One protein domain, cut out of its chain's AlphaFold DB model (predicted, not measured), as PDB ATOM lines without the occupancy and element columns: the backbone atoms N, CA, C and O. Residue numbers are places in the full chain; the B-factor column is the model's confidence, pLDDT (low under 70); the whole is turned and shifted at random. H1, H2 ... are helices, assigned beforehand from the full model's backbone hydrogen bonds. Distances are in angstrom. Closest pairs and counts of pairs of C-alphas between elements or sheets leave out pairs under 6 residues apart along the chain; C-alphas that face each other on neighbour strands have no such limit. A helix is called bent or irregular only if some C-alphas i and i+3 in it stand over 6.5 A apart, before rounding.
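AT A GLANCE: This is residues 170 to 310 and 318 to 358 of the 442 residues of the protein "Mab-21 domain-containing protein" of Amphibalanus amphitrite (UniProt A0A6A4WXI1). A long bent helix, H4, runs like a spine through two lobes. In the first lobe its arm H4a packs on H3, and H2 and H3 cross on H1; in the second, H6 and H7 pack on the other arm, H4b, with the short H5 at a corner, while the end of the printed part trails away through H8 and H9, residues 351 to 357 sticking out. H1 lies nearest the middle and joins the lobes by packing on H4b. The printed part has 182 residues with nine named helices, H1 to H9 in chain order, and no named strand: its class is all helix. It is compact, with a radius of gyration of the C-alphas of 17.5 A, and only just flat, spanning 52 by 48 by 26 A.

IN THESE COORDINATES: H4, residues 252 to 278, is the longest helix; by its hydrogen bonds it was assigned as one helix, but it is bent, with C-alphas 263 and 266 7.4 A apart. Its arms are H4a, residues 252 to 263, 17.9 A long from C-alpha 252 at (255.441, 231.927, 197.144), and H4b, residues 266 to 278, 18.0 A long. Before it come H1, residues 170 to 185, 22.6 A long, which begins at C-alpha 170 at (236.275, 247.203, 174.117); H2, residues 192 to 205, 20.2 A; and H3, residues 216 to 233, 26.1 A. After it come H5, residues 282 to 289, 10.6 A; H6, residues 295 to 308, 20.3 A; H7, residues 326 to 335, 14.6 A; H8, residues 342 to 346; and H9, residues 355 to 358, which ends at C-alpha 358 at (221.367, 256.023, 173.066). H7 is neither bent nor irregular, but only just: C-alphas 329 and 332 are 6.1 A apart.

HOW THE PARTS SIT: H4 is the hub, touching five other helices, and the lines of its arms stand at a steep tilt of 53 degrees. H4a and H3 form a helical hairpin, opposite ways at a shallow tilt of 19 degrees; their closest C-alphas, of Arg 255 and Ala 231, are 5.1 A apart. H4b and H7 touch, the same way at a shallow tilt of 20 degrees, with the C-alphas of Gly 275 and Ala 334 closest at 4.5 A. H4b and H6 touch at Leu 277 and Ala 295, whose C-alphas are closest at 5.9 A. H4b and H5 touch only at the corner, with the C-alphas of Leu 276 and Ala 282 closest at 6.0 A. With residues 178 to 185 alone, H1 touches H4b, about perpendicular at 81 degrees; the closest C-alphas, of Cys 182 and Ala 268, are 5.2 A apart. H2 touches H3, about perpendicular at 79 degrees, with the C-alphas of Met 199 and Val 223 closest at 5.8 A. H1 and H2 form a helical hairpin at a tilt of 35.0 degrees, only just steep, with the C-alphas of Lys 180 and Ser 192 closest at 6.2 A. H1 and H3 touch at a steep tilt of 65 degrees, with the C-alphas of Cys 175 and Met 220 closest at 6.0 A. H8 and H9 touch no helix. Every O i to N i+4 pair is within hydrogen-bond range in H1, H2, H3, H4b, H5 and H8, against 7 of 8 in H4a, 8 of 10 in H6 and 3 of 6 in H7; H9 is too short for such a pair.

THE WHOLE: The two C-alphas farthest apart are those of Gln 318 and Arg 356, at 54.8 A. Residues 311 to 317 are not printed, and C-alphas 310 and 318 are 11.5 A apart across this cut. The link from H3 to H4, residues 234 to 251, is long. The mean pLDDT of the printed part is 72.8; residues 249 to 252, 274 to 310 and 318 to 358 are under 70.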
ATOM      1  N   LYS A 170     237.181 246.858 173.010       87.19
ATOM      2  CA  LYS A 170     236.275 247.203 174.117       87.19
ATOM      3  C   LYS A 170     236.074 246.028 175.101       87.19
ATOM      4  O   LYS A 170     236.237 246.276 176.298       87.19
ATOM      5  N   PRO A 171     235.828 244.777 174.659       87.75
ATOM      6  CA  PRO A 171     235.736 243.631 175.568       87.75
ATOM      7  C   PRO A 171     237.019 243.387 176.377       87.75
ATOM      8  O   PRO A 171     236.945 243.163 177.582       87.75
ATOM      9  N   GLN A 172     238.201 243.529 175.768       95.69
ATOM     10  CA  GLN A 172     239.485 243.384 176.467       95.69
ATOM     11  C   GLN A 172     239.651 244.401 177.603       95.69
ATOM     12  O   GLN A 172     239.972 244.040 178.738       95.69
ATOM     13  N   ARG A 173     239.392 245.686 177.328       93.00
ATOM     14  CA  ARG A 173     239.478 246.736 178.356       93.00
ATOM     15  C   ARG A 173     238.510 246.467 179.504       93.00
ATOM     16  O   ARG A 173     238.884 246.634 180.663       93.00
ATOM     17  N   ILE A 174     237.297 246.012 179.193       86.69
ATOM     18  CA  ILE A 174     236.280 245.670 180.193       86.69
ATOM     19  C   ILE A 174     236.689 244.451 181.017       86.69
ATOM     20  O   ILE A 174     236.561 244.498 182.237       86.69
ATOM     21  N   CYS A 175     237.269 243.420 180.404       93.75
ATOM     22  CA  CYS A 175     237.836 242.281 181.125       93.75
ATOM     23  C   CYS A 175     238.856 242.741 182.182       93.75
ATOM     24  O   CYS A 175     238.751 242.384 183.357       93.75
ATOM     25  N   LEU A 176     239.785 243.627 181.806       95.19
ATOM     26  CA  LEU A 176     240.762 244.197 182.736       95.19
ATOM     27  C   LEU A 176     240.106 245.019 183.860       95.19
ATOM     28  O   LEU A 176     240.517 244.916 185.018       95.19
ATOM     29  N   VAL A 177     239.094 245.834 183.541       88.06
ATOM     30  CA  VAL A 177     238.310 246.595 184.534       88.06
ATOM     31  C   VAL A 177     237.676 245.653 185.556       88.06
ATOM     32  O   VAL A 177     237.854 245.835 186.763       88.06
ATOM     33  N   LEU A 178     236.975 244.627 185.070       88.12
ATOM     34  CA  LEU A 178     236.298 243.642 185.903       88.12
ATOM     35  C   LEU A 178     237.303 242.881 186.766       88.12
ATOM     36  O   LEU A 178     237.083 242.752 187.965       88.12
ATOM     37  N   LEU A 179     238.444 242.462 186.212       94.06
ATOM     38  CA  LEU A 179     239.490 241.756 186.961       94.06
ATOM     39  C   LEU A 179     240.036 242.604 188.106       94.06
ATOM     40  O   LEU A 179     240.164 242.115 189.230       94.06
ATOM     41  N   LYS A 180     240.328 243.884 187.847       90.88
ATOM     42  CA  LYS A 180     240.790 244.820 188.881       90.88
ATOM     43  C   LYS A 180     239.751 244.989 189.980       90.88
ATOM     44  O   LYS A 180     240.105 244.990 191.158       90.88
ATOM     45  N   HIS A 181     238.481 245.114 189.608       86.00
ATOM     46  CA  HIS A 181     237.419 245.254 190.589       86.00
ATOM     47  C   HIS A 181     237.222 243.968 191.398       86.00
ATOM     48  O   HIS A 181     237.188 244.023 192.624       86.00
ATOM     49  N   CYS A 182     237.186 242.803 190.744       87.38
ATOM     50  CA  CYS A 182     237.141 241.503 191.405       87.38
ATOM     51  C   CYS A 182     238.307 241.330 192.383       87.38
ATOM     52  O   CYS A 182     238.103 240.879 193.510       87.38
ATOM     53  N   ALA A 183     239.520 241.728 191.997       88.94
ATOM     54  CA  ALA A 183     240.677 241.707 192.883       88.94
ATOM     55  C   ALA A 183     240.474 242.606 194.113       88.94
ATOM     56  O   ALA A 183     240.722 242.161 195.232       88.94
ATOM     57  N   ALA A 184     239.957 243.823 193.924       84.06
ATOM     58  CA  ALA A 184     239.675 244.748 195.017       84.06
ATOM     59  C   ALA A 184     238.616 244.198 195.989       84.06
ATOM     60  O   ALA A 184     238.879 244.096 197.188       84.06
ATOM     61  N   VAL A 185     237.452 243.765 195.489       81.06
ATOM     62  CA  VAL A 185     236.363 243.271 196.352       81.06
ATOM     63  C   VAL A 185     236.719 241.959 197.035       81.06
ATOM     64  O   VAL A 185     236.347 241.727 198.174       81.06
ATOM     65  N   THR A 186     237.503 241.086 196.413       80.56
ATOM     66  CA  THR A 186     237.927 239.841 197.077       80.56
ATOM     67  C   THR A 186     239.052 240.052 198.094       80.56
ATOM     68  O   THR A 186     239.427 239.108 198.799       80.56
ATOM     69  N   GLY A 187     239.594 241.272 198.191       81.50
ATOM     70  CA  GLY A 187     240.781 241.571 198.989       81.50
ATOM     71  C   GLY A 187     242.026 240.863 198.453       81.50
ATOM     72  O   GLY A 187     242.946 240.551 199.218       81.50
ATOM     73  N   SER A 188     242.047 240.545 197.155       84.69
ATOM     74  CA  SER A 188     243.216 239.971 196.506       84.69
ATOM     75  C   SER A 188     244.360 240.973 196.567       84.69
ATOM     76  O   SER A 188     244.243 242.120 196.149       84.69
ATOM     77  N   ARG A 189     245.514 240.527 197.064       86.44
ATOM     78  CA  ARG A 189     246.744 241.331 197.085       86.44
ATOM     79  C   ARG A 189     247.492 241.272 195.742       86.44
ATOM     80  O   ARG A 189     248.727 241.322 195.745       86.44
ATOM     81  N   LEU A 190     246.775 241.057 194.639       90.50
ATOM     82  CA  LEU A 190     247.284 241.264 193.285       90.50
ATOM     83  C   LEU A 190     247.152 242.748 192.962       90.50
ATOM     84  O   LEU A 190     246.072 243.319 193.103       90.50
ATOM     85  N   CYS A 191     248.247 243.393 192.579       90.75
ATOM     86  CA  CYS A 191     248.199 244.807 192.241       90.75
ATOM     87  C   CYS A 191     247.709 245.006 190.801       90.75
ATOM     88  O   CYS A 191     247.792 244.118 189.951       90.75
ATOM     89  N   SER A 192     247.232 246.218 190.505       91.44
ATOM     90  CA  SER A 192     246.754 246.566 189.159       91.44
ATOM     91  C   SER A 192     247.819 246.368 188.078       91.44
ATOM     92  O   SER A 192     247.477 246.120 186.928       91.44
ATOM     93  N   TYR A 193     249.101 246.495 188.429       94.62
ATOM     94  CA  TYR A 193     250.194 246.298 187.484       94.62
ATOM     95  C   TYR A 193     250.329 244.832 187.052       94.62
ATOM     96  O   TYR A 193     250.454 244.567 185.866       94.62
ATOM     97  N   GLU A 194     250.179 243.880 187.973       95.56
ATOM     98  CA  GLU A 194     250.236 242.442 187.667       95.56
ATOM     99  C   GLU A 194     249.105 242.015 186.731       95.56
ATOM    100  O   GLU A 194     249.340 241.308 185.756       95.56
ATOM    101  N   LEU A 195     247.888 242.504 186.991       97.44
ATOM    102  CA  LEU A 195     246.723 242.232 186.147       97.44
ATOM    103  C   LEU A 195     246.873 242.852 184.753       97.44
ATOM    104  O   LEU A 195     246.541 242.205 183.766       97.44
ATOM    105  N   LYS A 196     247.403 244.081 184.658       97.50
ATOM    106  CA  LYS A 196     247.704 244.725 183.370       97.50
ATOM    107  C   LYS A 196     248.729 243.923 182.573       97.50
ATOM    108  O   LYS A 196     248.496 243.651 181.402       97.50
ATOM    109  N   THR A 197     249.831 243.528 183.207       98.00
ATOM    110  CA  THR A 197     250.886 242.736 182.566       98.00
ATOM    111  C   THR A 197     250.348 241.405 182.054       98.00
ATOM    112  O   THR A 197     250.555 241.078 180.890       98.00
ATOM    113  N   ALA A 198     249.594 240.677 182.880       98.31
ATOM    114  CA  ALA A 198     248.960 239.429 182.470       98.31
ATOM    115  C   ALA A 198     247.971 239.625 181.317       98.31
ATOM    116  O   ALA A 198     248.010 238.880 180.345       98.31
ATOM    117  N   MET A 199     247.130 240.659 181.389       98.19
ATOM    118  CA  MET A 199     246.195 240.993 180.317       98.19
ATOM    119  C   MET A 199     246.923 241.225 178.990       98.19
ATOM    120  O   MET A 199     246.532 240.657 177.977       98.19
ATOM    121  N   MET A 200     247.998 242.021 178.991       98.31
ATOM    122  CA  MET A 200     248.772 242.296 177.778       98.31
ATOM    123  C   MET A 200     249.378 241.013 177.190       98.31
ATOM    124  O   MET A 200     249.230 240.777 175.997       98.31
ATOM    125  N   TRP A 201     249.966 240.142 178.017       98.25
ATOM    126  CA  TRP A 201     250.482 238.843 177.567       98.25
ATOM    127  C   TRP A 201     249.398 237.926 176.988       98.25
ATOM    128  O   TRP A 201     249.612 237.286 175.960       98.25
ATOM    129  N   VAL A 202     248.221 237.860 177.614       98.31
ATOM    130  CA  VAL A 202     247.114 237.035 177.109       98.31
ATOM    131  C   VAL A 202     246.558 237.596 175.802       98.31
ATOM    132  O   VAL A 202     246.248 236.807 174.909       98.31
ATOM    133  N   CYS A 203     246.497 238.920 175.634       98.06
ATOM    134  CA  CYS A 203     246.121 239.536 174.360       98.06
ATOM    135  C   CYS A 203     247.079 239.168 173.222       98.06
ATOM    136  O   CYS A 203     246.609 239.015 172.104       98.06
ATOM    137  N   GLU A 204     248.381 238.982 173.469       97.19
ATOM    138  CA  GLU A 204     249.310 238.521 172.418       97.19
ATOM    139  C   GLU A 204     249.085 237.050 172.029       97.19
ATOM    140  O   GLU A 204     249.321 236.656 170.887       97.19
ATOM    141  N   ARG A 205     248.628 236.224 172.981       96.75
ATOM    142  CA  ARG A 205     248.438 234.774 172.798       96.75
ATOM    143  C   ARG A 205     247.069 234.397 172.234       96.75
ATOM    144  O   ARG A 205     246.945 233.363 171.583       96.75
ATOM    145  N   ARG A 206     246.023 235.165 172.549       96.75
ATOM    146  CA  ARG A 206     244.626 234.841 172.214       96.75
ATOM    147  C   ARG A 206     244.129 235.721 171.079       96.75
ATOM    148  O   ARG A 206     244.256 236.939 171.148       96.75
ATOM    149  N   ALA A 207     243.531 235.091 170.073       93.62
ATOM    150  CA  ALA A 207     242.971 235.782 168.921       93.62
ATOM    151  C   ALA A 207     241.869 236.786 169.339       93.62
ATOM    152  O   ALA A 207     241.214 236.568 170.365       93.62
ATOM    153  N   PRO A 208     241.660 237.891 168.601       88.88
ATOM    154  CA  PRO A 208     240.655 238.905 168.933       88.88
ATOM    155  C   PRO A 208     239.238 238.349 169.155       88.88
ATOM    156  O   PRO A 208     238.516 238.844 170.020       88.88
ATOM    157  N   GLU A 209     238.875 237.283 168.445       90.50
ATOM    158  CA  GLU A 209     237.572 236.608 168.477       90.50
ATOM    159  C   GLU A 209     237.325 235.871 169.799       90.50
ATOM    160  O   GLU A 209     236.188 235.559 170.134       90.50
ATOM    161  N   PHE A 210     238.378 235.612 170.581       93.12
ATOM    162  CA  PHE A 210     238.256 235.063 171.931       93.12
ATOM    163  C   PHE A 210     237.584 236.051 172.897       93.12
ATOM    164  O   PHE A 210     236.950 235.649 173.870       93.12
ATOM    165  N   TRP A 211     237.715 237.353 172.634       92.69
ATOM    166  CA  TRP A 211     237.287 238.417 173.537       92.69
ATOM    167  C   TRP A 211     235.850 238.842 173.242       92.69
ATOM    168  O   TRP A 211     235.600 239.944 172.750       92.69
ATOM    169  N   THR A 212     234.901 237.964 173.548       86.75
ATOM    170  CA  THR A 212     233.469 238.231 173.376       86.75
ATOM    171  C   THR A 212     232.816 238.673 174.682       86.75
ATOM    172  O   THR A 212     233.348 238.485 175.777       86.75
ATOM    173  N   TRP A 213     231.640 239.287 174.567       81.44
ATOM    174  CA  TRP A 213     230.821 239.640 175.728       81.44
ATOM    175  C   TRP A 213     230.306 238.400 176.456       81.44
ATOM    176  O   TRP A 213     230.396 238.336 177.681       81.44
ATOM    177  N   ASP A 214     229.858 237.398 175.700       76.88
ATOM    178  CA  ASP A 214     229.370 236.132 176.249       76.88
ATOM    179  C   ASP A 214     230.505 235.308 176.880       76.88
ATOM    180  O   ASP A 214     230.293 234.633 177.882       76.88
ATOM    181  N   GLY A 215     231.726 235.424 176.345       83.56
ATOM    182  CA  GLY A 215     232.945 234.772 176.834       83.56
ATOM    183  C   GLY A 215     233.743 235.593 177.851       83.56
ATOM    184  O   GLY A 215     234.959 235.411 177.985       83.56
ATOM    185  N   MET A 216     233.117 236.558 178.536       86.75
ATOM    186  CA  MET A 216     233.828 237.453 179.456       86.75
ATOM    187  C   MET A 216     234.414 236.695 180.653       86.75
ATOM    188  O   MET A 216     235.536 236.976 181.072       86.75
ATOM    189  N   LEU A 217     233.689 235.715 181.201       86.19
ATOM    190  CA  LEU A 217     234.191 234.912 182.316       86.19
ATOM    191  C   LEU A 217     235.412 234.092 181.884       86.19
ATOM    192  O   LEU A 217     236.428 234.095 182.575       86.19
ATOM    193  N   GLU A 218     235.338 233.445 180.728       90.31
ATOM    194  CA  GLU A 218     236.415 232.679 180.104       90.31
ATOM    195  C   GLU A 218     237.628 233.573 179.830       90.31
ATOM    196  O   GLU A 218     238.763 233.186 180.113       90.31
ATOM    197  N   SER A 219     237.388 234.803 179.373       95.06
ATOM    198  CA  SER A 219     238.421 235.821 179.174       95.06
ATOM    199  C   SER A 219     239.133 236.178 180.478       95.06
ATOM    200  O   SER A 219     240.363 236.201 180.535       95.06
ATOM    201  N   MET A 220     238.378 236.417 181.553       95.44
ATOM    202  CA  MET A 220     238.944 236.696 182.875       95.44
ATOM    203  C   MET A 220     239.726 235.494 183.414       95.44
ATOM    204  O   MET A 220     240.816 235.659 183.965       95.44
ATOM    205  N   MET A 221     239.197 234.283 183.230       94.12
ATOM    206  CA  MET A 221     239.846 233.039 183.636       94.12
ATOM    207  C   MET A 221     241.159 232.822 182.887       94.12
ATOM    208  O   MET A 221     242.146 232.499 183.532       94.12
ATOM    209  N   ALA A 222     241.227 233.107 181.583       97.69
ATOM    210  CA  ALA A 222     242.466 233.009 180.814       97.69
ATOM    211  C   ALA A 222     243.583 233.922 181.359       97.69
ATOM    212  O   ALA A 222     244.751 233.530 181.372       97.69
ATOM    213  N   VAL A 223     243.239 235.115 181.859       98.38
ATOM    214  CA  VAL A 223     244.205 236.016 182.518       98.38
ATOM    215  C   VAL A 223     244.677 235.457 183.858       98.38
ATOM    216  O   VAL A 223     245.864 235.534 184.180       98.38
ATOM    217  N   LEU A 224     243.773 234.871 184.648       97.56
ATOM    218  CA  LEU A 224     244.143 234.221 185.908       97.56
ATOM    219  C   LEU A 224     244.952 232.939 185.681       97.56
ATOM    220  O   LEU A 224     245.851 232.658 186.466       97.56
ATOM    221  N   ASP A 225     244.673 232.201 184.611       97.38
ATOM    222  CA  ASP A 225     245.399 230.994 184.219       97.38
ATOM    223  C   ASP A 225     246.829 231.332 183.815       97.38
ATOM    224  O   ASP A 225     247.760 230.730 184.342       97.38
ATOM    225  N   PHE A 226     247.023 232.387 183.019       98.12
ATOM    226  CA  PHE A 226     248.357 232.917 182.734       98.12
ATOM    227  C   PHE A 226     249.115 233.298 184.016       98.12
ATOM    228  O   PHE A 226     250.283 232.960 184.188       98.12
ATOM    229  N   LEU A 227     248.454 233.971 184.963       97.06
ATOM    230  CA  LEU A 227     249.075 234.294 186.249       97.06
ATOM    231  C   LEU A 227     249.405 233.040 187.075       97.06
ATOM    232  O   LEU A 227     250.374 233.055 187.829       97.06
ATOM    233  N   LEU A 228     248.625 231.964 186.970       95.50
ATOM    234  CA  LEU A 228     248.949 230.697 187.626       95.50
ATOM    235  C   LEU A 228     250.151 230.018 186.974       95.50
ATOM    236  O   LEU A 228     251.035 229.595 187.712       95.50
ATOM    237  N   GLU A 229     250.225 229.994 185.641       96.12
ATOM    238  CA  GLU A 229     251.391 229.499 184.895       96.12
ATOM    239  C   GLU A 229     252.666 230.233 185.334       96.12
ATOM    240  O   GLU A 229     253.649 229.607 185.732       96.12
ATOM    241  N   CYS A 230     252.626 231.569 185.368       95.50
ATOM    242  CA  CYS A 230     253.724 232.378 185.894       95.50
ATOM    243  C   CYS A 230     254.063 231.995 187.340       95.50
ATOM    244  O   CYS A 230     255.228 231.982 187.737       95.50
ATOM    245  N   ALA A 231     253.056 231.715 188.177       92.88
ATOM    246  CA  ALA A 231     253.275 231.438 189.599       92.88
ATOM    247  C   ALA A 231     253.911 230.067 189.822       92.88
ATOM    248  O   ALA A 231     254.640 229.889 190.797       92.88
ATOM    249  N   GLU A 232     253.660 229.126 188.918       91.62
ATOM    250  CA  GLU A 232     254.313 227.820 188.873       91.62
ATOM    251  C   GLU A 232     255.755 227.927 188.374       91.62
ATOM    252  O   GLU A 232     256.635 227.263 188.916       91.62
ATOM    253  N   GLN A 233     256.016 228.830 187.429       92.19
ATOM    254  CA  GLN A 233     257.367 229.170 186.964       92.19
ATOM    255  C   GLN A 233     258.147 230.041 187.964       92.19
ATOM    256  O   GLN A 233     259.363 230.182 187.858       92.19
ATOM    257  N   GLY A 234     257.459 230.621 188.950       91.19
ATOM    258  CA  GLY A 234     258.053 231.457 189.991       91.19
ATOM    259  C   GLY A 234     258.372 232.893 189.563       91.19
ATOM    260  O   GLY A 234     258.949 233.621 190.368       91.19
ATOM    261  N   ALA A 235     257.971 233.314 188.361       94.00
ATOM    262  CA  ALA A 235     258.281 234.627 187.801       94.00
ATOM    263  C   ALA A 235     257.119 235.172 186.958       94.00
ATOM    264  O   ALA A 235     256.453 234.427 186.241       94.00
ATOM    265  N   LEU A 236     256.898 236.486 187.023       96.00
ATOM    266  CA  LEU A 236     255.994 237.207 186.127       96.00
ATOM    267  C   LEU A 236     256.830 238.181 185.287       96.00
ATOM    268  O   LEU A 236     257.176 239.252 185.795       96.00
ATOM    269  N   PRO A 237     257.150 237.850 184.024       95.88
ATOM    270  CA  PRO A 237     257.982 238.706 183.186       95.88
ATOM    271  C   PRO A 237     257.269 240.023 182.865       95.88
ATOM    272  O   PRO A 237     256.088 240.048 182.491       95.88
ATOM    273  N   CYS A 238     257.990 241.137 182.995       96.12
ATOM    274  CA  CYS A 238     257.511 242.441 182.562       96.12
ATOM    275  C   CYS A 238     257.237 242.421 181.053       96.12
ATOM    276  O   CYS A 238     258.005 241.887 180.261       96.12
ATOM    277  N   TYR A 239     256.131 243.033 180.639       97.56
ATOM    278  CA  TYR A 239     255.653 242.917 179.264       97.56
ATOM    279  C   TYR A 239     256.609 243.511 178.212       97.56
ATOM    280  O   TYR A 239     256.756 242.930 177.139       97.56
ATOM    281  N   PHE A 240     257.255 244.643 178.517       96.75
ATOM    282  CA  PHE A 240     258.165 245.367 177.606       96.75
ATOM    283  C   PHE A 240     259.645 244.983 177.773       96.75
ATOM    284  O   PHE A 240     260.480 245.331 176.936       96.75
ATOM    285  N   ALA A 241     259.967 244.306 178.873       94.62
ATOM    286  CA  ALA A 241     261.320 243.940 179.279       94.62
ATOM    287  C   ALA A 241     261.259 242.591 180.015       94.62
ATOM    288  O   ALA A 241     261.270 242.585 181.250       94.62
ATOM    289  N   PRO A 242     261.077 241.465 179.297       93.38
ATOM    290  CA  PRO A 242     260.847 240.147 179.894       93.38
ATOM    291  C   PRO A 242     261.947 239.690 180.860       93.38
ATOM    292  O   PRO A 242     261.670 238.914 181.775       93.38
ATOM    293  N   GLU A 243     263.154 240.240 180.731       91.81
ATOM    294  CA  GLU A 243     264.269 240.067 181.660       91.81
ATOM    295  C   GLU A 243     263.985 240.601 183.079       91.81
ATOM    296  O   GLU A 243     264.627 240.197 184.049       91.81
ATOM    297  N   ILE A 244     263.009 241.504 183.225       92.31
ATOM    298  CA  ILE A 244     262.579 242.062 184.508       92.31
ATOM    299  C   ILE A 244     261.439 241.212 185.078       92.31
ATOM    300  O   ILE A 244     260.287 241.328 184.658       92.31
ATOM    301  N   ASP A 245     261.734 240.431 186.116       93.62
ATOM    302  CA  ASP A 245     260.715 239.714 186.886       93.62
ATOM    303  C   ASP A 245     259.984 240.641 187.875       93.62
ATOM    304  O   ASP A 245     260.570 241.225 188.793       93.62
ATOM    305  N   LEU A 246     258.662 240.736 187.726       91.88
ATOM    306  CA  LEU A 246     257.792 241.528 188.595       91.88
ATOM    307  C   LEU A 246     257.575 240.898 189.978       91.88
ATOM    308  O   LEU A 246     257.109 241.581 190.899       91.88
ATOM    309  N   TRP A 247     257.887 239.613 190.148       91.25
ATOM    310  CA  TRP A 247     257.691 238.864 191.390       91.25
ATOM    311  C   TRP A 247     258.950 238.580 192.184       91.25
ATOM    312  O   TRP A 247     258.837 237.978 193.259       91.25
ATOM    313  N   SER A 248     260.093 239.082 191.719       76.56
ATOM    314  CA  SER A 248     261.402 238.889 192.329       76.56
ATOM    315  C   SER A 248     261.327 238.952 193.867       76.56
ATOM    316  O   SER A 248     260.833 239.920 194.460       76.56
ATOM    317  N   HIS A 249     261.741 237.854 194.511       62.41
ATOM    318  CA  HIS A 249     261.744 237.608 195.965       62.41
ATOM    319  C   HIS A 249     260.379 237.478 196.689       62.41
ATOM    320  O   HIS A 249     260.352 237.402 197.919       62.41
ATOM    321  N   LYS A 250     259.233 237.425 195.989       65.94
ATOM    322  CA  LYS A 250     257.878 237.354 196.600       65.94
ATOM    323  C   LYS A 250     256.953 236.270 196.014       65.94
ATOM    324  O   LYS A 250     255.759 236.267 196.333       65.94
ATOM    325  N   GLY A 251     257.478 235.347 195.204       60.84
ATOM    326  CA  GLY A 251     256.701 234.373 194.421       60.84
ATOM    327  C   GLY A 251     255.780 233.442 195.225       60.84
ATOM    328  O   GLY A 251     254.631 233.238 194.835       60.84
ATOM    329  N   PHE A 252     256.203 232.950 196.399       67.50
ATOM    330  CA  PHE A 252     255.441 231.927 197.144       67.50
ATOM    331  C   PHE A 252     254.024 232.384 197.542       67.50
ATOM    332  O   PHE A 252     253.065 231.617 197.507       67.50
ATOM    333  N   GLY A 253     253.855 233.673 197.852       83.19
ATOM    334  CA  GLY A 253     252.546 234.236 198.183       83.19
ATOM    335  C   GLY A 253     251.667 234.551 196.969       83.19
ATOM    336  O   GLY A 253     250.485 234.843 197.152       83.19
ATOM    337  N   LYS A 254     252.215 234.550 195.747       88.75
ATOM    338  CA  LYS A 254     251.493 234.956 194.531       88.75
ATOM    339  C   LYS A 254     250.541 233.873 194.059       88.75
ATOM    340  O   LYS A 254     249.362 234.179 193.900       88.75
ATOM    341  N   ARG A 255     250.989 232.613 193.987       90.81
ATOM    342  CA  ARG A 255     250.132 231.468 193.623       90.81
ATOM    343  C   ARG A 255     248.847 231.432 194.445       90.81
ATOM    344  O   ARG A 255     247.756 231.373 193.890       90.81
ATOM    345  N   PHE A 256     248.966 231.564 195.768       89.62
ATOM    346  CA  PHE A 256     247.810 231.580 196.667       89.62
ATOM    347  C   PHE A 256     246.854 232.752 196.390       89.62
ATOM    348  O   PHE A 256     245.639 232.578 196.430       89.62
ATOM    349  N   ARG A 257     247.372 233.947 196.075       90.81
ATOM    350  CA  ARG A 257     246.540 235.120 195.744       90.81
ATOM    351  C   ARG A 257     245.785 234.932 194.430       90.81
ATOM    352  O   ARG A 257     244.614 235.296 194.367       90.81
ATOM    353  N   VAL A 258     246.439 234.365 193.415       93.31
ATOM    354  CA  VAL A 258     245.809 234.088 192.117       93.31
ATOM    355  C   VAL A 258     244.749 232.998 192.265       93.31
ATOM    356  O   VAL A 258     243.613 233.219 191.858       93.31
ATOM    357  N   LEU A 259     245.062 231.882 192.941       91.56
ATOM    358  CA  LEU A 259     244.093 230.816 193.234       91.56
ATOM    359  C   LEU A 259     242.886 231.344 194.010       91.56
ATOM    360  O   LEU A 259     241.747 231.058 193.654       91.56
ATOM    361  N   ARG A 260     243.122 232.164 195.039       89.44
ATOM    362  CA  ARG A 260     242.047 232.785 195.815       89.44
ATOM    363  C   ARG A 260     241.156 233.664 194.939       89.44
ATOM    364  O   ARG A 260     239.939 233.562 195.046       89.44
ATOM    365  N   LEU A 261     241.736 234.515 194.089       91.69
ATOM    366  CA  LEU A 261     240.952 235.342 193.169       91.69
ATOM    367  C   LEU A 261     240.170 234.473 192.178       91.69
ATOM    368  O   LEU A 261     238.992 234.730 191.978       91.69
ATOM    369  N   ARG A 262     240.786 233.423 191.625       91.50
ATOM    370  CA  ARG A 262     240.147 232.480 190.695       91.50
ATOM    371  C   ARG A 262     238.935 231.787 191.315       91.50
ATOM    372  O   ARG A 262     237.866 231.797 190.718       91.50
ATOM    373  N   VAL A 263     239.072 231.251 192.529       87.38
ATOM    374  CA  VAL A 263     237.969 230.596 193.259       87.38
ATOM    375  C   VAL A 263     236.853 231.589 193.588       87.38
ATOM    376  O   VAL A 263     235.675 231.273 193.452       87.38
ATOM    377  N   LEU A 264     237.208 232.810 193.995       86.94
ATOM    378  CA  LEU A 264     236.232 233.835 194.364       86.94
ATOM    379  C   LEU A 264     235.657 234.598 193.162       86.94
ATOM    380  O   LEU A 264     234.734 235.390 193.349       86.94
ATOM    381  N   LEU A 265     236.168 234.381 191.948       87.12
ATOM    382  CA  LEU A 265     235.816 235.171 190.774       87.12
ATOM    383  C   LEU A 265     234.308 235.140 190.468       87.12
ATOM    384  O   LEU A 265     233.722 236.222 190.375       87.12
ATOM    385  N   PRO A 266     233.627 233.974 190.410       80.62
ATOM    386  CA  PRO A 266     232.187 233.941 190.156       80.62
ATOM    387  C   PRO A 266     231.391 234.696 191.224       80.62
ATOM    388  O   PRO A 266     230.380 235.331 190.924       80.62
ATOM    389  N   ARG A 267     231.859 234.669 192.481       77.81
ATOM    390  CA  ARG A 267     231.215 235.390 193.583       77.81
ATOM    391  C   ARG A 267     231.447 236.894 193.498       77.81
ATOM    392  O   ARG A 267     230.531 237.668 193.759       77.81
ATOM    393  N   ALA A 268     232.651 237.311 193.127       82.44
ATOM    394  CA  ALA A 268     232.967 238.710 192.891       82.44
ATOM    395  C   ALA A 268     232.108 239.276 191.753       82.44
ATOM    396  O   ALA A 268     231.538 240.348 191.912       82.44
ATOM    397  N   ILE A 269     231.939 238.519 190.666       79.75
ATOM    398  CA  ILE A 269     231.033 238.858 189.559       79.75
ATOM    399  C   ILE A 269     229.586 238.929 190.048       79.75
ATOM    400  O   ILE A 269     228.891 239.893 189.774       79.75
ATOM    401  N   GLN A 270     229.116 237.976 190.847       75.31
ATOM    402  CA  GLN A 270     227.772 238.059 191.427       75.31
ATOM    403  C   GLN A 270     227.551 239.327 192.263       75.31
ATOM    404  O   GLN A 270     226.497 239.946 192.154       75.31
ATOM    405  N   LEU A 271     228.525 239.724 193.086       73.31
ATOM    406  CA  LEU A 271     228.450 240.949 193.894       73.31
ATOM    407  C   LEU A 271     228.497 242.210 193.026       73.31
ATOM    408  O   LEU A 271     227.736 243.142 193.268       73.31
ATOM    409  N   LEU A 272     229.352 242.202 192.004       72.94
ATOM    410  CA  LEU A 272     229.422 243.218 190.959       72.94
ATOM    411  C   LEU A 272     228.051 243.424 190.312       72.94
ATOM    412  O   LEU A 272     227.514 244.528 190.314       72.94
ATOM    413  N   LEU A 273     227.457 242.339 189.816       70.19
ATOM    414  CA  LEU A 273     226.160 242.356 189.155       70.19
ATOM    415  C   LEU A 273     225.043 242.763 190.111       70.19
ATOM    416  O   LEU A 273     224.207 243.578 189.747       70.19
ATOM    417  N   ALA A 274     225.053 242.263 191.346       68.69
ATOM    418  CA  ALA A 274     224.084 242.653 192.362       68.69
ATOM    419  C   ALA A 274     224.151 244.155 192.668       68.69
ATOM    420  O   ALA A 274     223.109 244.796 192.709       68.69
ATOM    421  N   GLY A 275     225.352 244.721 192.834       67.69
ATOM    422  CA  GLY A 275     225.530 246.151 193.089       67.69
ATOM    423  C   GLY A 275     225.187 247.029 191.879       67.69
ATOM    424  O   GLY A 275     224.697 248.142 192.026       67.69
ATOM    425  N   LEU A 276     225.438 246.536 190.668       64.50
ATOM    426  CA  LEU A 276     225.057 247.225 189.436       64.50
ATOM    427  C   LEU A 276     223.538 247.196 189.208       64.50
ATOM    428  O   LEU A 276     222.959 248.192 188.784       64.50
ATOM    429  N   LEU A 277     222.883 246.078 189.530       63.41
ATOM    430  CA  LEU A 277     221.434 245.899 189.411       63.41
ATOM    431  C   LEU A 277     220.641 246.515 190.573       63.41
ATOM    432  O   LEU A 277     219.444 246.743 190.415       63.41
ATOM    433  N   SER A 278     221.271 246.770 191.722       61.72
ATOM    434  CA  SER A 278     220.688 247.554 192.820       61.72
ATOM    435  C   SER A 278     220.840 249.061 192.604       61.72
ATOM    436  O   SER A 278     220.123 249.843 193.224       61.72
ATOM    437  N   SER A 279     221.738 249.480 191.707       63.81
ATOM    438  CA  SER A 279     221.854 250.876 191.291       63.81
ATOM    439  C   SER A 279     220.708 251.280 190.353       63.81
ATOM    440  O   SER A 279     220.093 250.442 189.689       63.81
ATOM    441  N   SER A 280     220.476 252.587 190.207       56.75
ATOM    442  CA  SER A 280     219.538 253.161 189.226       56.75
ATOM    443  C   SER A 280     219.847 252.798 187.758       56.75
ATOM    444  O   SER A 280     219.097 253.165 186.860       56.75
ATOM    445  N   GLN A 281     220.923 252.046 187.498       54.41
ATOM    446  CA  GLN A 281     221.424 251.667 186.173       54.41
ATOM    447  C   GLN A 281     221.180 250.207 185.801       54.41
ATOM    448  O   GLN A 281     221.657 249.733 184.765       54.41
ATOM    449  N   ALA A 282     220.391 249.494 186.607       57.09
ATOM    450  CA  ALA A 282     219.962 248.131 186.328       57.09
ATOM    451  C   ALA A 282     219.473 247.887 184.878       57.09
ATOM    452  O   ALA A 282     219.788 246.825 184.337       57.09
ATOM    453  N   PRO A 283     218.762 248.821 184.203       53.72
ATOM    454  CA  PRO A 283     218.322 248.618 182.821       53.72
ATOM    455  C   PRO A 283     219.471 248.471 181.811       53.72
ATOM    456  O   PRO A 283     219.431 247.562 180.984       53.72
ATOM    457  N   LEU A 284     220.523 249.295 181.907       53.75
ATOM    458  CA  LEU A 284     221.668 249.233 180.988       53.75
ATOM    459  C   LEU A 284     222.454 247.928 181.167       53.75
ATOM    460  O   LEU A 284     222.933 247.342 180.199       53.75
ATOM    461  N   MET A 285     222.569 247.444 182.403       55.09
ATOM    462  CA  MET A 285     223.318 246.217 182.689       55.09
ATOM    463  C   MET A 285     222.551 244.950 182.329       55.09
ATOM    464  O   MET A 285     223.165 244.006 181.837       55.09
ATOM    465  N   ARG A 286     221.219 244.931 182.479       57.75
ATOM    466  CA  ARG A 286     220.395 243.847 181.911       57.75
ATOM    467  C   ARG A 286     220.612 243.725 180.404       57.75
ATOM    468  O   ARG A 286     220.697 242.611 179.899       57.75
ATOM    469  N   HIS A 287     220.765 244.860 179.723       54.25
ATOM    470  CA  HIS A 287     221.034 244.899 178.291       54.25
ATOM    471  C   HIS A 287     222.453 244.415 177.937       54.25
ATOM    472  O   HIS A 287     222.594 243.561 177.071       54.25
ATOM    473  N   LEU A 288     223.499 244.878 178.637       48.50
ATOM    474  CA  LEU A 288     224.887 244.463 178.354       48.50
ATOM    475  C   LEU A 288     225.189 242.993 178.663       48.50
ATOM    476  O   LEU A 288     226.111 242.432 178.079       48.50
ATOM    477  N   LEU A 289     224.474 242.391 179.611       53.62
ATOM    478  CA  LEU A 289     224.761 241.033 180.078       53.62
ATOM    479  C   LEU A 289     223.822 239.986 179.487       53.62
ATOM    480  O   LEU A 289     223.990 238.806 179.771       53.62
ATOM    481  N   ASN A 290     222.822 240.417 178.714       52.38
ATOM    482  CA  ASN A 290     221.818 239.551 178.103       52.38
ATOM    483  C   ASN A 290     221.189 238.553 179.104       52.38
ATOM    484  O   ASN A 290     220.863 237.414 178.766       52.38
ATOM    485  N   LEU A 291     221.068 238.959 180.375       52.09
ATOM    486  CA  LEU A 291     220.603 238.088 181.452       52.09
ATOM    487  C   LEU A 291     219.072 238.157 181.539       52.09
ATOM    488  O   LEU A 291     218.539 239.223 181.850       52.09
ATOM    489  N   PRO A 292     218.348 237.035 181.362       47.38
ATOM    490  CA  PRO A 292     216.887 236.990 181.486       47.38
ATOM    491  C   PRO A 292     216.400 237.012 182.946       47.38
ATOM    492  O   PRO A 292     215.229 236.755 183.210       47.38
ATOM    493  N   LEU A 293     217.292 237.268 183.906       48.78
ATOM    494  CA  LEU A 293     216.982 237.255 185.330       48.78
ATOM    495  C   LEU A 293     216.634 238.668 185.799       48.78
ATOM    496  O   LEU A 293     217.388 239.618 185.571       48.78
ATOM    497  N   ASP A 294     215.514 238.808 186.503       56.28
ATOM    498  CA  ASP A 294     215.231 240.058 187.198       56.28
ATOM    499  C   ASP A 294     216.194 240.252 188.393       56.28
ATOM    500  O   ASP A 294     216.868 239.328 188.868       56.28
ATOM    501  N   ALA A 295     216.302 241.492 188.876       51.22
ATOM    502  CA  ALA A 295     217.243 241.831 189.945       51.22
ATOM    503  C   ALA A 295     216.952 241.067 191.253       51.22
ATOM    504  O   ALA A 295     217.887 240.745 191.986       51.22
ATOM    505  N   GLN A 296     215.687 240.727 191.530       50.56
ATOM    506  CA  GLN A 296     215.298 239.948 192.705       50.56
ATOM    507  C   GLN A 296     215.712 238.483 192.571       50.56
ATOM    508  O   GLN A 296     216.238 237.925 193.528       50.56
ATOM    509  N   GLN A 297     215.558 237.873 191.398       54.66
ATOM    510  CA  GLN A 297     216.003 236.508 191.116       54.66
ATOM    511  C   GLN A 297     217.524 236.387 191.212       54.66
ATOM    512  O   GLN A 297     218.033 235.420 191.776       54.66
ATOM    513  N   MET A 298     218.267 237.388 190.733       56.19
ATOM    514  CA  MET A 298     219.722 237.417 190.897       56.19
ATOM    515  C   MET A 298     220.145 237.610 192.352       56.19
ATOM    516  O   MET A 298     220.998 236.863 192.834       56.19
ATOM    517  N   LEU A 299     219.543 238.557 193.076       54.53
ATOM    518  CA  LEU A 299     219.805 238.756 194.505       54.53
ATOM    519  C   LEU A 299     219.450 237.504 195.318       54.53
ATOM    520  O   LEU A 299     220.222 237.097 196.185       54.53
ATOM    521  N   TRP A 300     218.345 236.840 194.981       51.78
ATOM    522  CA  TRP A 300     217.927 235.574 195.571       51.78
ATOM    523  C   TRP A 300     218.913 234.445 195.269       51.78
ATOM    524  O   TRP A 300     219.295 233.724 196.181       51.78
ATOM    525  N   CYS A 301     219.412 234.313 194.037       51.06
ATOM    526  CA  CYS A 301     220.468 233.353 193.695       51.06
ATOM    527  C   CYS A 301     221.780 233.644 194.445       51.06
ATOM    528  O   CYS A 301     222.438 232.725 194.939       51.06
ATOM    529  N   CYS A 302     222.139 234.924 194.591       53.00
ATOM    530  CA  CYS A 302     223.293 235.374 195.366       53.00
ATOM    531  C   CYS A 302     223.133 235.114 196.874       53.00
ATOM    532  O   CYS A 302     224.137 234.898 197.562       53.00
ATOM    533  N   TRP A 303     221.902 235.141 197.387       53.34
ATOM    534  CA  TRP A 303     221.566 234.869 198.783       53.34
ATOM    535  C   TRP A 303     221.423 233.368 199.066       53.34
ATOM    536  O   TRP A 303     222.021 232.877 200.014       53.34
ATOM    537  N   LYS A 304     220.741 232.601 198.212       44.09
ATOM    538  CA  LYS A 304     220.542 231.151 198.360       44.09
ATOM    539  C   LYS A 304     221.870 230.386 198.326       44.09
ATOM    540  O   LYS A 304     222.125 229.574 199.204       44.09
ATOM    541  N   ARG A 305     222.803 230.752 197.433       47.62
ATOM    542  CA  ARG A 305     224.175 230.195 197.447       47.62
ATOM    543  C   ARG A 305     224.983 230.530 198.707       47.62
ATOM    544  O   ARG A 305     225.906 229.797 199.023       47.62
ATOM    545  N   ARG A 306     224.659 231.598 199.453       49.06
ATOM    546  CA  ARG A 306     225.304 231.886 200.754       49.06
ATOM    547  C   ARG A 306     224.982 230.804 201.790       49.06
ATOM    548  O   ARG A 306     225.786 230.599 202.692       49.06
ATOM    549  N   VAL A 307     223.807 230.187 201.688       47.12
ATOM    550  CA  VAL A 307     223.323 229.178 202.637       47.12
ATOM    551  C   VAL A 307     223.899 227.796 202.312       47.12
ATOM    552  O   VAL A 307     224.208 227.051 203.235       47.12
ATOM    553  N   ASP A 308     224.119 227.501 201.026       43.72
ATOM    554  CA  ASP A 308     224.443 226.145 200.560       43.72
ATOM    555  C   ASP A 308     225.929 225.910 200.195       43.72
ATOM    556  O   ASP A 308     226.321 224.766 199.978       43.72
ATOM    557  N   ASP A 309     226.768 226.952 200.098       46.78
ATOM    558  CA  ASP A 309     228.172 226.822 199.666       46.78
ATOM    559  C   ASP A 309     229.132 226.708 200.874       46.78
ATOM    560  O   ASP A 309     229.245 227.660 201.663       46.78
ATOM    561  N   PRO A 310     229.836 225.573 201.066       48.19
ATOM    562  CA  PRO A 310     230.837 225.442 202.113       48.19
ATOM    563  C   PRO A 310     232.039 226.320 201.752       48.19
ATOM    564  O   PRO A 310     232.876 225.964 200.925       48.19
ATOM    565  N   GLN A 318     237.667 226.162 211.606       60.53
ATOM    566  CA  GLN A 318     236.818 224.988 211.913       60.53
ATOM    567  C   GLN A 318     235.420 225.015 211.252       60.53
ATOM    568  O   GLN A 318     234.427 224.627 211.867       60.53
ATOM    569  N   GLY A 319     235.302 225.520 210.022       56.00
ATOM    570  CA  GLY A 319     234.002 225.626 209.346       56.00
ATOM    571  C   GLY A 319     233.113 226.782 209.834       56.00
ATOM    572  O   GLY A 319     232.003 226.951 209.333       56.00
ATOM    573  N   LYS A 320     233.577 227.627 210.767       51.75
ATOM    574  CA  LYS A 320     232.856 228.840 211.175       51.75
ATOM    575  C   LYS A 320     233.055 229.940 210.135       51.75
ATOM    576  O   LYS A 320     234.178 230.301 209.787       51.75
ATOM    577  N   ILE A 321     231.951 230.528 209.675       48.59
ATOM    578  CA  ILE A 321     231.986 231.709 208.810       48.59
ATOM    579  C   ILE A 321     232.562 232.870 209.623       48.59
ATOM    580  O   ILE A 321     231.894 233.413 210.499       48.59
ATOM    581  N   ASN A 322     233.799 233.271 209.329       52.88
ATOM    582  CA  ASN A 322     234.381 234.465 209.927       52.88
ATOM    583  C   ASN A 322     233.682 235.717 209.350       52.88
ATOM    584  O   ASN A 322     233.844 236.005 208.161       52.88
ATOM    585  N   PRO A 323     232.946 236.517 210.145       45.25
ATOM    586  CA  PRO A 323     232.252 237.713 209.651       45.25
ATOM    587  C   PRO A 323     233.214 238.808 209.165       45.25
ATOM    588  O   PRO A 323     232.800 239.755 208.494       45.25
ATOM    589  N   ARG A 324     234.506 238.709 209.515       48.09
ATOM    590  CA  ARG A 324     235.567 239.584 208.999       48.09
ATOM    591  C   ARG A 324     236.043 239.177 207.602       48.09
ATOM    592  O   ARG A 324     236.705 239.986 206.958       48.09
ATOM    593  N   ASN A 325     235.702 237.983 207.104       51.94
ATOM    594  CA  ASN A 325     235.977 237.626 205.714       51.94
ATOM    595  C   ASN A 325     235.130 238.506 204.781       51.94
ATOM    596  O   ASN A 325     233.908 238.590 204.910       51.94
ATOM    597  N   LEU A 326     235.810 239.186 203.848       46.75
ATOM    598  CA  LEU A 326     235.287 240.320 203.070       46.75
ATOM    599  C   LEU A 326     233.913 240.073 202.426       46.75
ATOM    600  O   LEU A 326     233.081 240.975 202.399       46.75
ATOM    601  N   CYS A 327     233.638 238.853 201.957       45.34
ATOM    602  CA  CYS A 327     232.387 238.515 201.270       45.34
ATOM    603  C   CYS A 327     231.127 238.720 202.134       45.34
ATOM    604  O   CYS A 327     230.056 239.002 201.593       45.34
ATOM    605  N   CYS A 328     231.243 238.647 203.464       44.22
ATOM    606  CA  CYS A 328     230.135 238.910 204.384       44.22
ATOM    607  C   CYS A 328     229.835 240.412 204.532       44.22
ATOM    608  O   CYS A 328     228.673 240.784 204.681       44.22
ATOM    609  N   ARG A 329     230.860 241.276 204.437       48.25
ATOM    610  CA  ARG A 329     230.738 242.743 204.566       48.25
ATOM    611  C   ARG A 329     230.383 243.456 203.261       48.25
ATOM    612  O   ARG A 329     229.786 244.525 203.297       48.25
ATOM    613  N   LEU A 330     230.727 242.867 202.120       49.81
ATOM    614  CA  LEU A 330     230.455 243.455 200.803       49.81
ATOM    615  C   LEU A 330     228.987 243.378 200.411       49.81
ATOM    616  O   LEU A 330     228.523 244.194 199.633       49.81
ATOM    617  N   TYR A 331     228.243 242.408 200.932       49.25
ATOM    618  CA  TYR A 331     226.843 242.248 200.557       49.25
ATOM    619  C   TYR A 331     225.947 243.378 201.097       49.25
ATOM    620  O   TYR A 331     225.226 243.946 200.287       49.25
ATOM    621  N   PRO A 332     226.016 243.782 202.387       51.03
ATOM    622  CA  PRO A 332     225.342 245.000 202.845       51.03
ATOM    623  C   PRO A 332     225.731 246.227 202.014       51.03
ATOM    624  O   PRO A 332     224.857 246.903 201.491       51.03
ATOM    625  N   ALA A 333     227.029 246.435 201.765       50.06
ATOM    626  CA  ALA A 333     227.499 247.559 200.957       50.06
ATOM    627  C   ALA A 333     227.008 247.511 199.491       50.06
ATOM    628  O   ALA A 333     226.721 248.554 198.911       50.06
ATOM    629  N   ALA A 334     226.870 246.326 198.886       47.34
ATOM    630  CA  ALA A 334     226.319 246.144 197.537       47.34
ATOM    631  C   ALA A 334     224.814 246.416 197.486       47.34
ATOM    632  O   ALA A 334     224.330 247.066 196.561       47.34
ATOM    633  N   VAL A 335     224.080 245.933 198.487       45.41
ATOM    634  CA  VAL A 335     222.634 246.146 198.614       45.41
ATOM    635  C   VAL A 335     222.318 247.621 198.867       45.41
ATOM    636  O   VAL A 335     221.352 248.137 198.323       45.41
ATOM    637  N   GLU A 336     223.166 248.323 199.614       50.84
ATOM    638  CA  GLU A 336     223.025 249.755 199.900       50.84
ATOM    639  C   GLU A 336     223.555 250.655 198.769       50.84
ATOM    640  O   GLU A 336     223.621 251.870 198.937       50.84
ATOM    641  N   GLY A 337     224.012 250.085 197.645       47.19
ATOM    642  CA  GLY A 337     224.622 250.841 196.543       47.19
ATOM    643  C   GLY A 337     225.964 251.504 196.894       47.19
ATOM    644  O   GLY A 337     226.530 252.219 196.075       47.19
ATOM    645  N   ARG A 338     226.507 251.238 198.089       48.72
ATOM    646  CA  ARG A 338     227.758 251.796 198.635       48.72
ATOM    647  C   ARG A 338     229.019 251.058 198.188       48.72
ATOM    648  O   ARG A 338     230.123 251.478 198.524       48.72
ATOM    649  N   LEU A 339     228.880 249.953 197.452       43.38
ATOM    650  CA  LEU A 339     230.022 249.249 196.850       43.38
ATOM    651  C   LEU A 339     230.723 250.094 195.781       43.38
ATOM    652  O   LEU A 339     231.873 249.836 195.429       43.38
ATOM    653  N   TRP A 340     229.992 251.071 195.252       46.16
ATOM    654  CA  TRP A 340     230.354 251.859 194.098       46.16
ATOM    655  C   TRP A 340     230.367 253.326 194.486       46.16
ATOM    656  O   TRP A 340     229.421 253.814 195.101       46.16
ATOM    657  N   SER A 341     231.415 254.051 194.110       50.31
ATOM    658  CA  SER A 341     231.335 255.504 194.169       50.31
ATOM    659  C   SER A 341     230.332 255.993 193.124       50.31
ATOM    660  O   SER A 341     230.236 255.415 192.037       50.31
ATOM    661  N   GLU A 342     229.599 257.072 193.425       47.72
ATOM    662  CA  GLU A 342     228.664 257.679 192.463       47.72
ATOM    663  C   GLU A 342     229.341 257.930 191.111       47.72
ATOM    664  O   GLU A 342     228.760 257.657 190.072       47.72
ATOM    665  N   ARG A 343     230.621 258.318 191.114       42.03
ATOM    666  CA  ARG A 343     231.416 258.535 189.898       42.03
ATOM    667  C   ARG A 343     231.681 257.265 189.074       42.03
ATOM    668  O   ARG A 343     231.783 257.349 187.850       42.03
ATOM    669  N   PHE A 344     231.829 256.098 189.707       45.62
ATOM    670  CA  PHE A 344     231.930 254.826 188.980       45.62
ATOM    671  C   PHE A 344     230.599 254.512 188.299       45.62
ATOM    672  O   PHE A 344     230.583 254.210 187.107       45.62
ATOM    673  N   LEU A 345     229.489 254.660 189.026       46.62
ATOM    674  CA  LEU A 345     228.153 254.503 188.458       46.62
ATOM    675  C   LEU A 345     227.940 255.515 187.323       46.62
ATOM    676  O   LEU A 345     227.516 255.131 186.245       46.62
ATOM    677  N   ASP A 346     228.353 256.775 187.463       49.66
ATOM    678  CA  ASP A 346     228.254 257.799 186.409       49.66
ATOM    679  C   ASP A 346     228.890 257.388 185.075       49.66
ATOM    680  O   ASP A 346     228.449 257.841 184.020       49.66
ATOM    681  N   THR A 347     229.878 256.492 185.096       42.12
ATOM    682  CA  THR A 347     230.527 255.953 183.889       42.12
ATOM    683  C   THR A 347     229.614 255.004 183.097       42.12
ATOM    684  O   THR A 347     229.778 254.845 181.890       42.12
ATOM    685  N   PHE A 348     228.618 254.421 183.762       40.97
ATOM    686  CA  PHE A 348     227.601 253.537 183.194       40.97
ATOM    687  C   PHE A 348     226.203 254.193 183.182       40.97
ATOM    688  O   PHE A 348     225.206 253.525 182.914       40.97
ATOM    689  N   ARG A 349     226.091 255.511 183.421       46.00
ATOM    690  CA  ARG A 349     224.825 256.237 183.210       46.00
ATOM    691  C   ARG A 349     224.456 256.244 181.733       46.00
ATOM    692  O   ARG A 349     225.304 256.503 180.877       46.00
ATOM    693  N   TRP A 350     223.169 256.051 181.448       40.97
ATOM    694  CA  TRP A 350     222.608 256.187 180.102       40.97
ATOM    695  C   TRP A 350     222.955 257.556 179.493       40.97
ATOM    696  O   TRP A 350     223.308 257.646 178.318       40.97
ATOM    697  N   GLU A 351     222.977 258.612 180.315       45.94
ATOM    698  CA  GLU A 351     223.313 259.979 179.904       45.94
ATOM    699  C   GLU A 351     224.818 260.251 179.739       45.94
ATOM    700  O   GLU A 351     225.193 261.346 179.311       45.94
ATOM    701  N   SER A 352     225.680 259.282 180.041       42.97
ATOM    702  CA  SER A 352     227.138 259.377 179.880       42.97
ATOM    703  C   SER A 352     227.657 258.587 178.679       42.97
ATOM    704  O   SER A 352     228.790 258.797 178.252       42.97
ATOM    705  N   LEU A 353     226.839 257.696 178.109       43.75
ATOM    706  CA  LEU A 353     227.179 256.958 176.892       43.75
ATOM    707  C   LEU A 353     227.221 257.904 175.683       43.75
ATOM    708  O   LEU A 353     226.437 258.852 175.650       43.75
ATOM    709  N   PRO A 354     228.071 257.680 174.665       47.69
ATOM    710  CA  PRO A 354     228.032 258.456 173.424       47.69
ATOM    711  C   PRO A 354     226.606 258.554 172.868       47.69
ATOM    712  O   PRO A 354     225.866 257.576 172.951       47.69
ATOM    713  N   LEU A 355     226.222 259.709 172.307       47.25
ATOM    714  CA  LEU A 355     224.847 259.980 171.843       47.25
ATOM    715  C   LEU A 355     224.296 258.848 170.959       47.25
ATOM    716  O   LEU A 355     223.158 258.428 171.121       47.25
ATOM    717  N   ARG A 356     225.166 258.297 170.110       43.25
ATOM    718  CA  ARG A 356     224.877 257.197 169.190       43.25
ATOM    719  C   ARG A 356     224.484 255.890 169.894       43.25
ATOM    720  O   ARG A 356     223.612 255.192 169.421       43.25
ATOM    721  N   CYS A 357     225.046 255.588 171.069       39.44
ATOM    722  CA  CYS A 357     224.674 254.411 171.873       39.44
ATOM    723  C   CYS A 357     223.308 254.551 172.568       39.44
ATOM    724  O   CYS A 357     222.858 253.611 173.220       39.44
ATOM    725  N   ARG A 358     222.695 255.741 172.505       48.50
ATOM    726  CA  ARG A 358     221.367 256.023 173.066       48.50
ATOM    727  C   ARG A 358     220.271 255.964 172.004       48.50
ATOM    728  O   ARG A 358     219.102 256.125 172.345       48.50
TER     729      ARG A 358